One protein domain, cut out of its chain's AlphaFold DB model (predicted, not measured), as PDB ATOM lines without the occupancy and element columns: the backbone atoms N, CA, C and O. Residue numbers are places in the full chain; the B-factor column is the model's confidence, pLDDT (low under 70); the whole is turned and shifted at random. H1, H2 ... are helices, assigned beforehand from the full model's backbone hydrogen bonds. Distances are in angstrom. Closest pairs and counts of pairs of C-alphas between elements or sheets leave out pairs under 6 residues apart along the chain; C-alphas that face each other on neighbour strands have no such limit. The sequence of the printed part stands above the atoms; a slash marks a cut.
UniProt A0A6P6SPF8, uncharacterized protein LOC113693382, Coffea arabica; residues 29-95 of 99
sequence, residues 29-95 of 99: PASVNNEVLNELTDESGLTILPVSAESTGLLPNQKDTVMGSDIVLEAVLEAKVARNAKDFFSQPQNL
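This is residues 29 to 95 of the 99 residues of the protein "uncharacterized protein LOC113693382" of Coffea arabica (UniProt A0A6P6SPF8). One long helix, H2, runs along the longest axis; a winding stretch, residues 40 to 67, passes alongside it and turns into its start, and a short helix, H1, is set off to one side. The build is loose, with residues 30 to 36 and 63 to 69 sticking out. The printed part has 67 residues with two named helices, H1 then H2, and no named strand; the class is all helix, though the helices hold 28 residues. The radius of gyration of the C-alphas is 14.0 A, and the spans are 42 by 27 by 15 A.

H1, residues 34 to 39, and H2, residues 68 to 89, are apart, with no C-alpha of the one within 8 A of the other. In both, every O i to N i+4 pair is within hydrogen-bond range.

H1 begins at C-alpha 34 (-4.256, 16.184, 39.484) and is 8.8 A long. H2 is 31.9 A long and ends at C-alpha 89 (-7.121, 31.814, 26.355).

The C-alphas farthest apart, of Thr 65 and Gln 93, are 43.3 A apart. The printed part has no cut. The link from H1 to H2, 28 residues, is long. Residues 29 to 64, 92 and 94 to 95 have pLDDT under 70.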
ATOM      1  N   PRO A  29       3.961  23.589  45.859       49.88
ATOM      2  CA  PRO A  29       3.237  23.705  44.589       49.88
ATOM      3  C   PRO A  29       3.332  22.425  43.737       49.88
ATOM      4  O   PRO A  29       2.596  22.260  42.774       49.88
ATOM      5  N   ALA A  30       4.205  21.484  44.111       50.12
ATOM      6  CA  ALA A  30       4.312  20.157  43.517       50.12
ATOM      7  C   ALA A  30       3.212  19.164  43.957       50.12
ATOM      8  O   ALA A  30       3.076  18.111  43.346       50.12
ATOM      9  N   SER A  31       2.444  19.464  45.012       48.53
ATOM     10  CA  SER A  31       1.381  18.599  45.551       48.53
ATOM     11  C   SER A  31      -0.011  19.164  45.253       48.53
ATOM     12  O   SER A  31      -0.905  19.120  46.099       48.53
ATOM     13  N   VAL A  32      -0.204  19.741  44.068       55.97
ATOM     14  CA  VAL A  32      -1.546  20.063  43.579       55.97
ATOM     15  C   VAL A  32      -2.163  18.764  43.063       55.97
ATOM     16  O   VAL A  32      -1.589  18.082  42.218       55.97
ATOM     17  N   ASN A  33      -3.311  18.381  43.618       57.00
ATOM     18  CA  ASN A  33      -4.026  17.175  43.210       57.00
ATOM     19  C   ASN A  33      -4.364  17.269  41.711       57.00
ATOM     20  O   ASN A  33      -4.907  18.285  41.271       57.00
ATOM     21  N   ASN A  34      -4.081  16.210  40.944       56.97
ATOM     22  CA  ASN A  34      -4.256  16.184  39.484       56.97
ATOM     23  C   ASN A  34      -5.667  16.586  39.028       56.97
ATOM     24  O   ASN A  34      -5.824  17.126  37.944       56.97
ATOM     25  N   GLU A  35      -6.688  16.362  39.854       59.72
ATOM     26  CA  GLU A  35      -8.081  16.679  39.534       59.72
ATOM     27  C   GLU A  35      -8.355  18.190  39.460       59.72
ATOM     28  O   GLU A  35      -9.055  18.643  38.561       59.72
ATOM     29  N   VAL A  36      -7.711  18.984  40.325       59.59
ATOM     30  CA  VAL A  36      -7.784  20.456  40.279       59.59
ATOM     31  C   VAL A  36      -6.994  20.989  39.083       59.59
ATOM     32  O   VAL A  36      -7.443  21.903  38.400       59.59
ATOM     33  N   LEU A  37      -5.840  20.383  38.776       60.88
ATOM     34  CA  LEU A  37      -5.068  20.729  37.577       60.88
ATOM     35  C   LEU A  37      -5.827  20.397  36.291       60.88
ATOM     36  O   LEU A  37      -5.742  21.158  35.333       60.88
ATOM     37  N   ASN A  38      -6.588  19.302  36.267       64.88
ATOM     38  CA  ASN A  38      -7.376  18.899  35.106       64.88
ATOM     39  C   ASN A  38      -8.524  19.882  34.823       64.88
ATOM     40  O   ASN A  38      -8.866  20.106  33.671       64.88
ATOM     41  N   GLU A  39      -9.083  20.523  35.852       66.56
ATOM     42  CA  GLU A  39     -10.110  21.568  35.702       66.56
ATOM     43  C   GLU A  39      -9.537  22.897  35.151       66.56
ATOM     44  O   GLU A  39     -10.231  23.677  34.479       66.56
ATOM     45  N   LEU A  40      -8.250  23.136  35.427       61.72
ATOM     46  CA  LEU A  40      -7.459  24.291  34.984       61.72
ATOM     47  C   LEU A  40      -6.696  24.043  33.675       61.72
ATOM     48  O   LEU A  40      -6.034  24.955  33.174       61.72
ATOM     49  N   THR A  41      -6.766  22.823  33.146       65.44
ATOM     50  CA  THR A  41      -6.159  22.443  31.873       65.44
ATOM     51  C   THR A  41      -7.227  22.477  30.795       65.44
ATOM     52  O   THR A  41      -8.263  21.827  30.911       65.44
ATOM     53  N   ASP A  42      -6.987  23.288  29.776       66.44
ATOM     54  CA  ASP A  42      -7.848  23.405  28.603       66.44
ATOM     55  C   ASP A  42      -7.708  22.184  27.671       66.44
ATOM     56  O   ASP A  42      -6.702  21.470  27.723       66.44
ATOM     57  N   GLU A  43      -8.670  21.959  26.775       66.00
ATOM     58  CA  GLU A  43      -8.605  20.950  25.704       66.00
ATOM     59  C   GLU A  43      -7.337  21.043  24.833       66.00
ATOM     60  O   GLU A  43      -6.901  20.034  24.272       66.00
ATOM     61  N   SER A  44      -6.701  22.220  24.763       62.06
ATOM     62  CA  SER A  44      -5.392  22.421  24.125       62.06
ATOM     63  C   SER A  44      -4.199  21.861  24.929       62.06
ATOM     64  O   SER A  44      -3.058  21.946  24.465       62.06
ATOM     65  N   GLY A  45      -4.409  21.329  26.136       67.38
ATOM     66  CA  GLY A  45      -3.345  20.888  27.044       67.38
ATOM     67  C   GLY A  45      -2.619  22.032  27.765       67.38
ATOM     68  O   GLY A  45      -1.584  21.803  28.391       67.38
ATOM     69  N   LEU A  46      -3.139  23.261  27.682       63.12
ATOM     70  CA  LEU A  46      -2.599  24.427  28.380       63.12
ATOM     71  C   LEU A  46      -3.121  24.456  29.818       63.12
ATOM     72  O   LEU A  46      -4.318  24.621  30.047       63.12
ATOM     73  N   THR A  47      -2.220  24.316  30.786       64.56
ATOM     74  CA  THR A  47      -2.547  24.402  32.213       64.56
ATOM     75  C   THR A  47      -2.340  25.829  32.717       64.56
ATOM     76  O   THR A  47      -1.212  26.324  32.761       64.56
ATOM     77  N   ILE A  48      -3.422  26.490  33.137       64.56
ATOM     78  CA  ILE A  48      -3.351  27.801  33.793       64.56
ATOM     79  C   ILE A  48      -2.929  27.583  35.249       64.56
ATOM     80  O   ILE A  48      -3.705  27.082  36.063       64.56
ATOM     81  N   LEU A  49      -1.698  27.961  35.591       63.06
ATOM     82  CA  LEU A  49      -1.225  27.894  36.972       63.06
ATOM     83  C   LEU A  49      -1.732  29.105  37.773       63.06
ATOM     84  O   LEU A  49      -1.636  30.235  37.283       63.06
ATOM     85  N   PRO A  50      -2.241  28.910  39.003       57.62
ATOM     86  CA  PRO A  50      -2.513  30.024  39.898       57.62
ATOM     87  C   PRO A  50      -1.193  30.734  40.227       57.62
ATOM     88  O   PRO A  50      -0.223  30.114  40.660       57.62
ATOM     89  N   VAL A  51      -1.152  32.040  39.975       63.16
ATOM     90  CA  VAL A  51      -0.051  32.930  40.359       63.16
ATOM     91  C   VAL A  51      -0.458  33.692  41.607       63.16
ATOM     92  O   VAL A  51      -1.568  34.219  41.650       63.16
ATOM     93  N   SER A  52       0.446  33.782  42.584       59.34
ATOM     94  CA  SER A  52       0.158  34.461  43.845       59.34
ATOM     95  C   SER A  52      -0.340  35.885  43.629       59.34
ATOM     96  O   SER A  52       0.295  36.686  42.923       59.34
ATOM     97  N   ALA A  53      -1.474  36.214  44.248       64.75
ATOM     98  CA  ALA A  53      -2.046  37.557  44.179       64.75
ATOM     99  C   ALA A  53      -1.100  38.595  44.815       64.75
ATOM    100  O   ALA A  53      -1.060  39.747  44.379       64.75
ATOM    101  N   GLU A  54      -0.281  38.177  45.785       62.72
ATOM    102  CA  GLU A  54       0.809  38.987  46.337       62.72
ATOM    103  C   GLU A  54       1.878  39.319  45.280       62.72
ATOM    104  O   GLU A  54       2.172  40.488  45.031       62.72
ATOM    105  N   SER A  55       2.416  38.299  44.602       61.81
ATOM    106  CA  SER A  55       3.497  38.438  43.605       61.81
ATOM    107  C   SER A  55       3.096  39.315  42.414       61.81
ATOM    108  O   SER A  55       3.908  40.042  41.840       61.81
ATOM    109  N   THR A  56       1.811  39.291  42.065       64.00
ATOM    110  CA  THR A  56       1.237  40.084  40.971       64.00
ATOM    111  C   THR A  56       0.814  41.496  41.394       64.00
ATOM    112  O   THR A  56       0.313  42.257  40.565       64.00
ATOM    113  N   GLY A  57       1.024  41.876  42.661       66.25
ATOM    114  CA  GLY A  57       0.662  43.192  43.192       66.25
ATOM    115  C   GLY A  57      -0.849  43.430  43.282       66.25
ATOM    116  O   GLY A  57      -1.285  44.579  43.371       66.25
ATOM    117  N   LEU A  58      -1.654  42.364  43.238       67.81
ATOM    118  CA  LEU A  58      -3.111  42.424  43.394       67.81
ATOM    119  C   LEU A  58      -3.530  42.573  44.858       67.81
ATOM    120  O   LEU A  58      -4.660  42.978  45.137       67.81
ATOM    121  N   LEU A  59      -2.619  42.268  45.782       68.31
ATOM    122  CA  LEU A  59      -2.771  42.531  47.202       68.31
ATOM    123  C   LEU A  59      -1.943  43.755  47.621       68.31
ATOM    124  O   LEU A  59      -0.831  43.957  47.125       68.31
ATOM    125  N   PRO A  60      -2.457  44.590  48.541       68.19
ATOM    126  CA  PRO A  60      -1.649  45.635  49.151       68.19
ATOM    127  C   PRO A  60      -0.459  45.002  49.888       68.19
ATOM    128  O   PRO A  60      -0.628  44.015  50.594       68.19
ATOM    129  N   ASN A  61       0.734  45.593  49.739       67.88
ATOM    130  CA  ASN A  61       1.957  45.144  50.416       67.88
ATOM    131  C   ASN A  61       1.725  45.041  51.930       67.88
ATOM    132  O   ASN A  61       1.648  46.064  52.624       67.88
ATOM    133  N   GLN A  62       1.617  43.814  52.433       63.69
ATOM    134  CA  GLN A  62       1.388  43.548  53.843       63.69
ATOM    135  C   GLN A  62       2.705  43.717  54.603       63.69
ATOM    136  O   GLN A  62       3.686  43.026  54.347       63.69
ATOM    137  N   LYS A  63       2.749  44.698  55.509       64.06
ATOM    138  CA  LYS A  63       3.898  44.955  56.398       64.06
ATOM    139  C   LYS A  63       3.693  44.382  57.803       64.06
ATOM    140  O   LYS A  63       4.634  44.362  58.589       64.06
ATOM    141  N   ASP A  64       2.476  43.931  58.091       66.81
ATOM    142  CA  ASP A  64       2.019  43.461  59.394       66.81
ATOM    143  C   ASP A  64       1.741  41.949  59.369       66.81
ATOM    144  O   ASP A  64       1.758  41.311  58.318       66.81
ATOM    145  N   THR A  65       1.494  41.370  60.545       73.31
ATOM    146  CA  THR A  65       1.164  39.951  60.740       73.31
ATOM    147  C   THR A  65       0.000  39.506  59.845       73.31
ATOM    148  O   THR A  65      -1.119  39.980  60.024       73.31
ATOM    149  N   VAL A  66       0.257  38.552  58.943       70.94
ATOM    150  CA  VAL A  66      -0.743  37.932  58.055       70.94
ATOM    151  C   VAL A  66      -1.903  37.361  58.880       70.94
ATOM    152  O   VAL A  66      -1.695  36.487  59.730       70.94
ATOM    153  N   MET A  67      -3.128  37.839  58.650       78.25
ATOM    154  CA  MET A  67      -4.343  37.281  59.249       78.25
ATOM    155  C   MET A  67      -4.992  36.243  58.329       78.25
ATOM    156  O   MET A  67      -4.835  36.245  57.112       78.25
ATOM    157  N   GLY A  68      -5.825  35.370  58.906       76.19
ATOM    158  CA  GLY A  68      -6.583  34.386  58.125       76.19
ATOM    159  C   GLY A  68      -7.516  35.008  57.072       76.19
ATOM    160  O   GLY A  68      -7.792  34.377  56.056       76.19
ATOM    161  N   SER A  69      -7.973  36.251  57.272       78.88
ATOM    162  CA  SER A  69      -8.739  37.005  56.268       78.88
ATOM    163  C   SER A  69      -7.938  37.297  55.002       78.88
ATOM    164  O   SER A  69      -8.515  37.336  53.917       78.88
ATOM    165  N   ASP A  70      -6.626  37.474  55.136       77.88
ATOM    166  CA  ASP A  70      -5.737  37.806  54.026       77.88
ATOM    167  C   ASP A  70      -5.533  36.596  53.114       77.88
ATOM    168  O   ASP A  70      -5.602  36.725  51.896       77.88
ATOM    169  N   ILE A  71      -5.439  35.400  53.706       79.50
ATOM    170  CA  ILE A  71      -5.378  34.121  52.984       79.50
ATOM    171  C   ILE A  71      -6.652  33.903  52.156       79.50
ATOM    172  O   ILE A  71      -6.599  33.490  50.998       79.50
ATOM    173  N   VAL A  72      -7.826  34.189  52.735       84.38
ATOM    174  CA  VAL A  72      -9.101  34.066  52.011       84.38
ATOM    175  C   VAL A  72      -9.167  35.070  50.861       84.38
ATOM    176  O   VAL A  72      -9.624  34.719  49.772       84.38
ATOM    177  N   LEU A  73      -8.713  36.307  51.082       82.62
ATOM    178  CA  LEU A  73      -8.675  37.330  50.040       82.62
ATOM    179  C   LEU A  73      -7.737  36.927  48.894       82.62
ATOM    180  O   LEU A  73      -8.133  37.042  47.733       82.62
ATOM    181  N   GLU A  74      -6.548  36.412  49.210       79.25
ATOM    182  CA  GLU A  74      -5.601  35.882  48.228       79.25
ATOM    183  C   GLU A  74      -6.240  34.771  47.389       79.25
ATOM    184  O   GLU A  74      -6.338  34.907  46.170       79.25
ATOM    185  N   ALA A  75      -6.802  33.743  48.031       80.94
ATOM    186  CA  ALA A  75      -7.426  32.618  47.336       80.94
ATOM    187  C   ALA A  75      -8.578  33.050  46.406       80.94
ATOM    188  O   ALA A  75      -8.745  32.521  45.303       80.94
ATOM    189  N   VAL A  76      -9.389  34.029  46.827       83.81
ATOM    190  CA  VAL A  76     -10.481  34.567  46.000       83.81
ATOM    191  C   VAL A  76      -9.940  35.307  44.775       83.81
ATOM    192  O   VAL A  76     -10.501  35.160  43.680       83.81
ATOM    193  N   LEU A  77      -8.876  36.096  44.941       83.19
ATOM    194  CA  LEU A  77      -8.243  36.824  43.843       83.19
ATOM    195  C   LEU A  77      -7.568  35.869  42.857       83.19
ATOM    196  O   LEU A  77      -7.842  35.971  41.661       83.19
ATOM    197  N   GLU A  78      -6.780  34.909  43.338       81.44
ATOM    198  CA  GLU A  78      -6.130  33.893  42.503       81.44
ATOM    199  C   GLU A  78      -7.151  33.111  41.675       81.44
ATOM    200  O   GLU A  78      -7.027  33.012  40.453       81.44
ATOM    201  N   ALA A  79      -8.229  32.634  42.308       81.88
ATOM    202  CA  ALA A  79      -9.283  31.902  41.614       81.88
ATOM    203  C   ALA A  79      -9.984  32.762  40.549       81.88
ATOM    204  O   ALA A  79     -10.407  32.256  39.508       81.88
ATOM    205  N   LYS A  80     -10.137  34.070  40.790       84.00
ATOM    206  CA  LYS A  80     -10.719  34.995  39.810       84.00
ATOM    207  C   LYS A  80      -9.774  35.248  38.638       84.00
ATOM    208  O   LYS A  80     -10.236  35.253  37.500       84.00
ATOM    209  N   VAL A  81      -8.481  35.431  38.897       83.06
ATOM    210  CA  VAL A  81      -7.464  35.619  37.854       83.06
ATOM    211  C   VAL A  81      -7.339  34.367  36.994       83.06
ATOM    212  O   VAL A  81      -7.378  34.483  35.773       83.06
ATOM    213  N   ALA A  82      -7.284  33.179  37.601       81.06
ATOM    214  CA  ALA A  82      -7.211  31.913  36.874       81.06
ATOM    215  C   ALA A  82      -8.430  31.699  35.960       81.06
ATOM    216  O   ALA A  82      -8.268  31.349  34.792       81.06
ATOM    217  N   ARG A  83      -9.649  31.982  36.450       83.44
ATOM    218  CA  ARG A  83     -10.871  31.927  35.625       83.44
ATOM    219  C   ARG A  83     -10.836  32.926  34.471       83.44
ATOM    220  O   ARG A  83     -11.057  32.535  33.333       83.44
ATOM    221  N   ASN A  84     -10.488  34.183  34.743       85.12
ATOM    222  CA  ASN A  84     -10.369  35.201  33.698       85.12
ATOM    223  C   ASN A  84      -9.316  34.825  32.642       85.12
ATOM    224  O   ASN A  84      -9.518  35.088  31.461       85.12
ATOM    225  N   ALA A  85      -8.196  34.231  33.059       81.62
ATOM    226  CA  ALA A  85      -7.160  33.766  32.148       81.62
ATOM    227  C   ALA A  85      -7.669  32.602  31.290       81.62
ATOM    228  O   ALA A  85      -7.518  32.647  30.073       81.62
ATOM    229  N   LYS A  86      -8.343  31.611  31.888       82.38
ATOM    230  CA  LYS A  86      -8.989  30.518  31.148       82.38
ATOM    231  C   LYS A  86      -9.948  31.057  30.080       82.38
ATOM    232  O   LYS A  86      -9.834  30.689  28.915       82.38
ATOM    233  N   ASP A  87     -10.817  31.995  30.452       84.25
ATOM    234  CA  ASP A  87     -11.752  32.626  29.516       84.25
ATOM    235  C   ASP A  87     -11.017  33.402  28.407       84.25
ATOM    236  O   ASP A  87     -11.410  33.350  27.240       84.25
ATOM    237  N   PHE A  88      -9.922  34.093  28.735       83.19
ATOM    238  CA  PHE A  88      -9.101  34.811  27.760       83.19
ATOM    239  C   PHE A  88      -8.439  33.868  26.742       83.19
ATOM    240  O   PHE A  88      -8.517  34.124  25.538       83.19
ATOM    241  N   PHE A  89      -7.830  32.775  27.206       77.00
ATOM    242  CA  PHE A  89      -7.121  31.814  26.355       77.00
ATOM    243  C   PHE A  89      -8.047  30.857  25.595       77.00
ATOM    244  O   PHE A  89      -7.639  30.336  24.564       77.00
ATOM    245  N   SER A  90      -9.306  30.701  26.019       78.69
ATOM    246  CA  SER A  90     -10.321  29.975  25.237       78.69
ATOM    247  C   SER A  90     -10.626  30.623  23.875       78.69
ATOM    248  O   SER A  90     -11.196  29.991  22.986       78.69
ATOM    249  N   GLN A  91     -10.256  31.896  23.684       81.69
ATOM    250  CA  GLN A  91     -10.417  32.573  22.403       81.69
ATOM    251  C   GLN A  91      -9.192  32.308  21.507       81.69
ATOM    252  O   GLN A  91      -8.085  32.719  21.863       81.69
ATOM    253  N   PRO A  92      -9.363  31.730  20.304       69.62
ATOM    254  CA  PRO A  92      -8.246  31.294  19.457       69.62
ATOM    255  C   PRO A  92      -7.297  32.434  19.046       69.62
ATOM    256  O   PRO A  92      -6.087  32.252  18.984       69.62
ATOM    257  N   GLN A  93      -7.823  33.647  18.874       73.38
ATOM    258  CA  GLN A  93      -7.058  34.868  18.572       73.38
ATOM    259  C   GLN A  93      -6.044  35.278  19.657       73.38
ATOM    260  O   GLN A  93      -5.104  36.022  19.383       73.38
ATOM    261  N   ASN A  94      -6.229  34.814  20.895       68.75
ATOM    262  CA  ASN A  94      -5.320  35.104  22.002       68.75
ATOM    263  C   ASN A  94      -4.195  34.062  22.129       68.75
ATOM    264  O   ASN A  94      -3.251  34.292  22.883       68.75
ATOM    265  N   LEU A  95      -4.267  32.955  21.378       61.88
ATOM    266  CA  LEU A  95      -3.220  31.933  21.302       61.88
ATOM    267  C   LEU A  95      -2.162  32.267  20.232       61.88
ATOM    268  O   LEU A  95      -0.996  31.937  20.410       61.88
TER     269      LEU A  95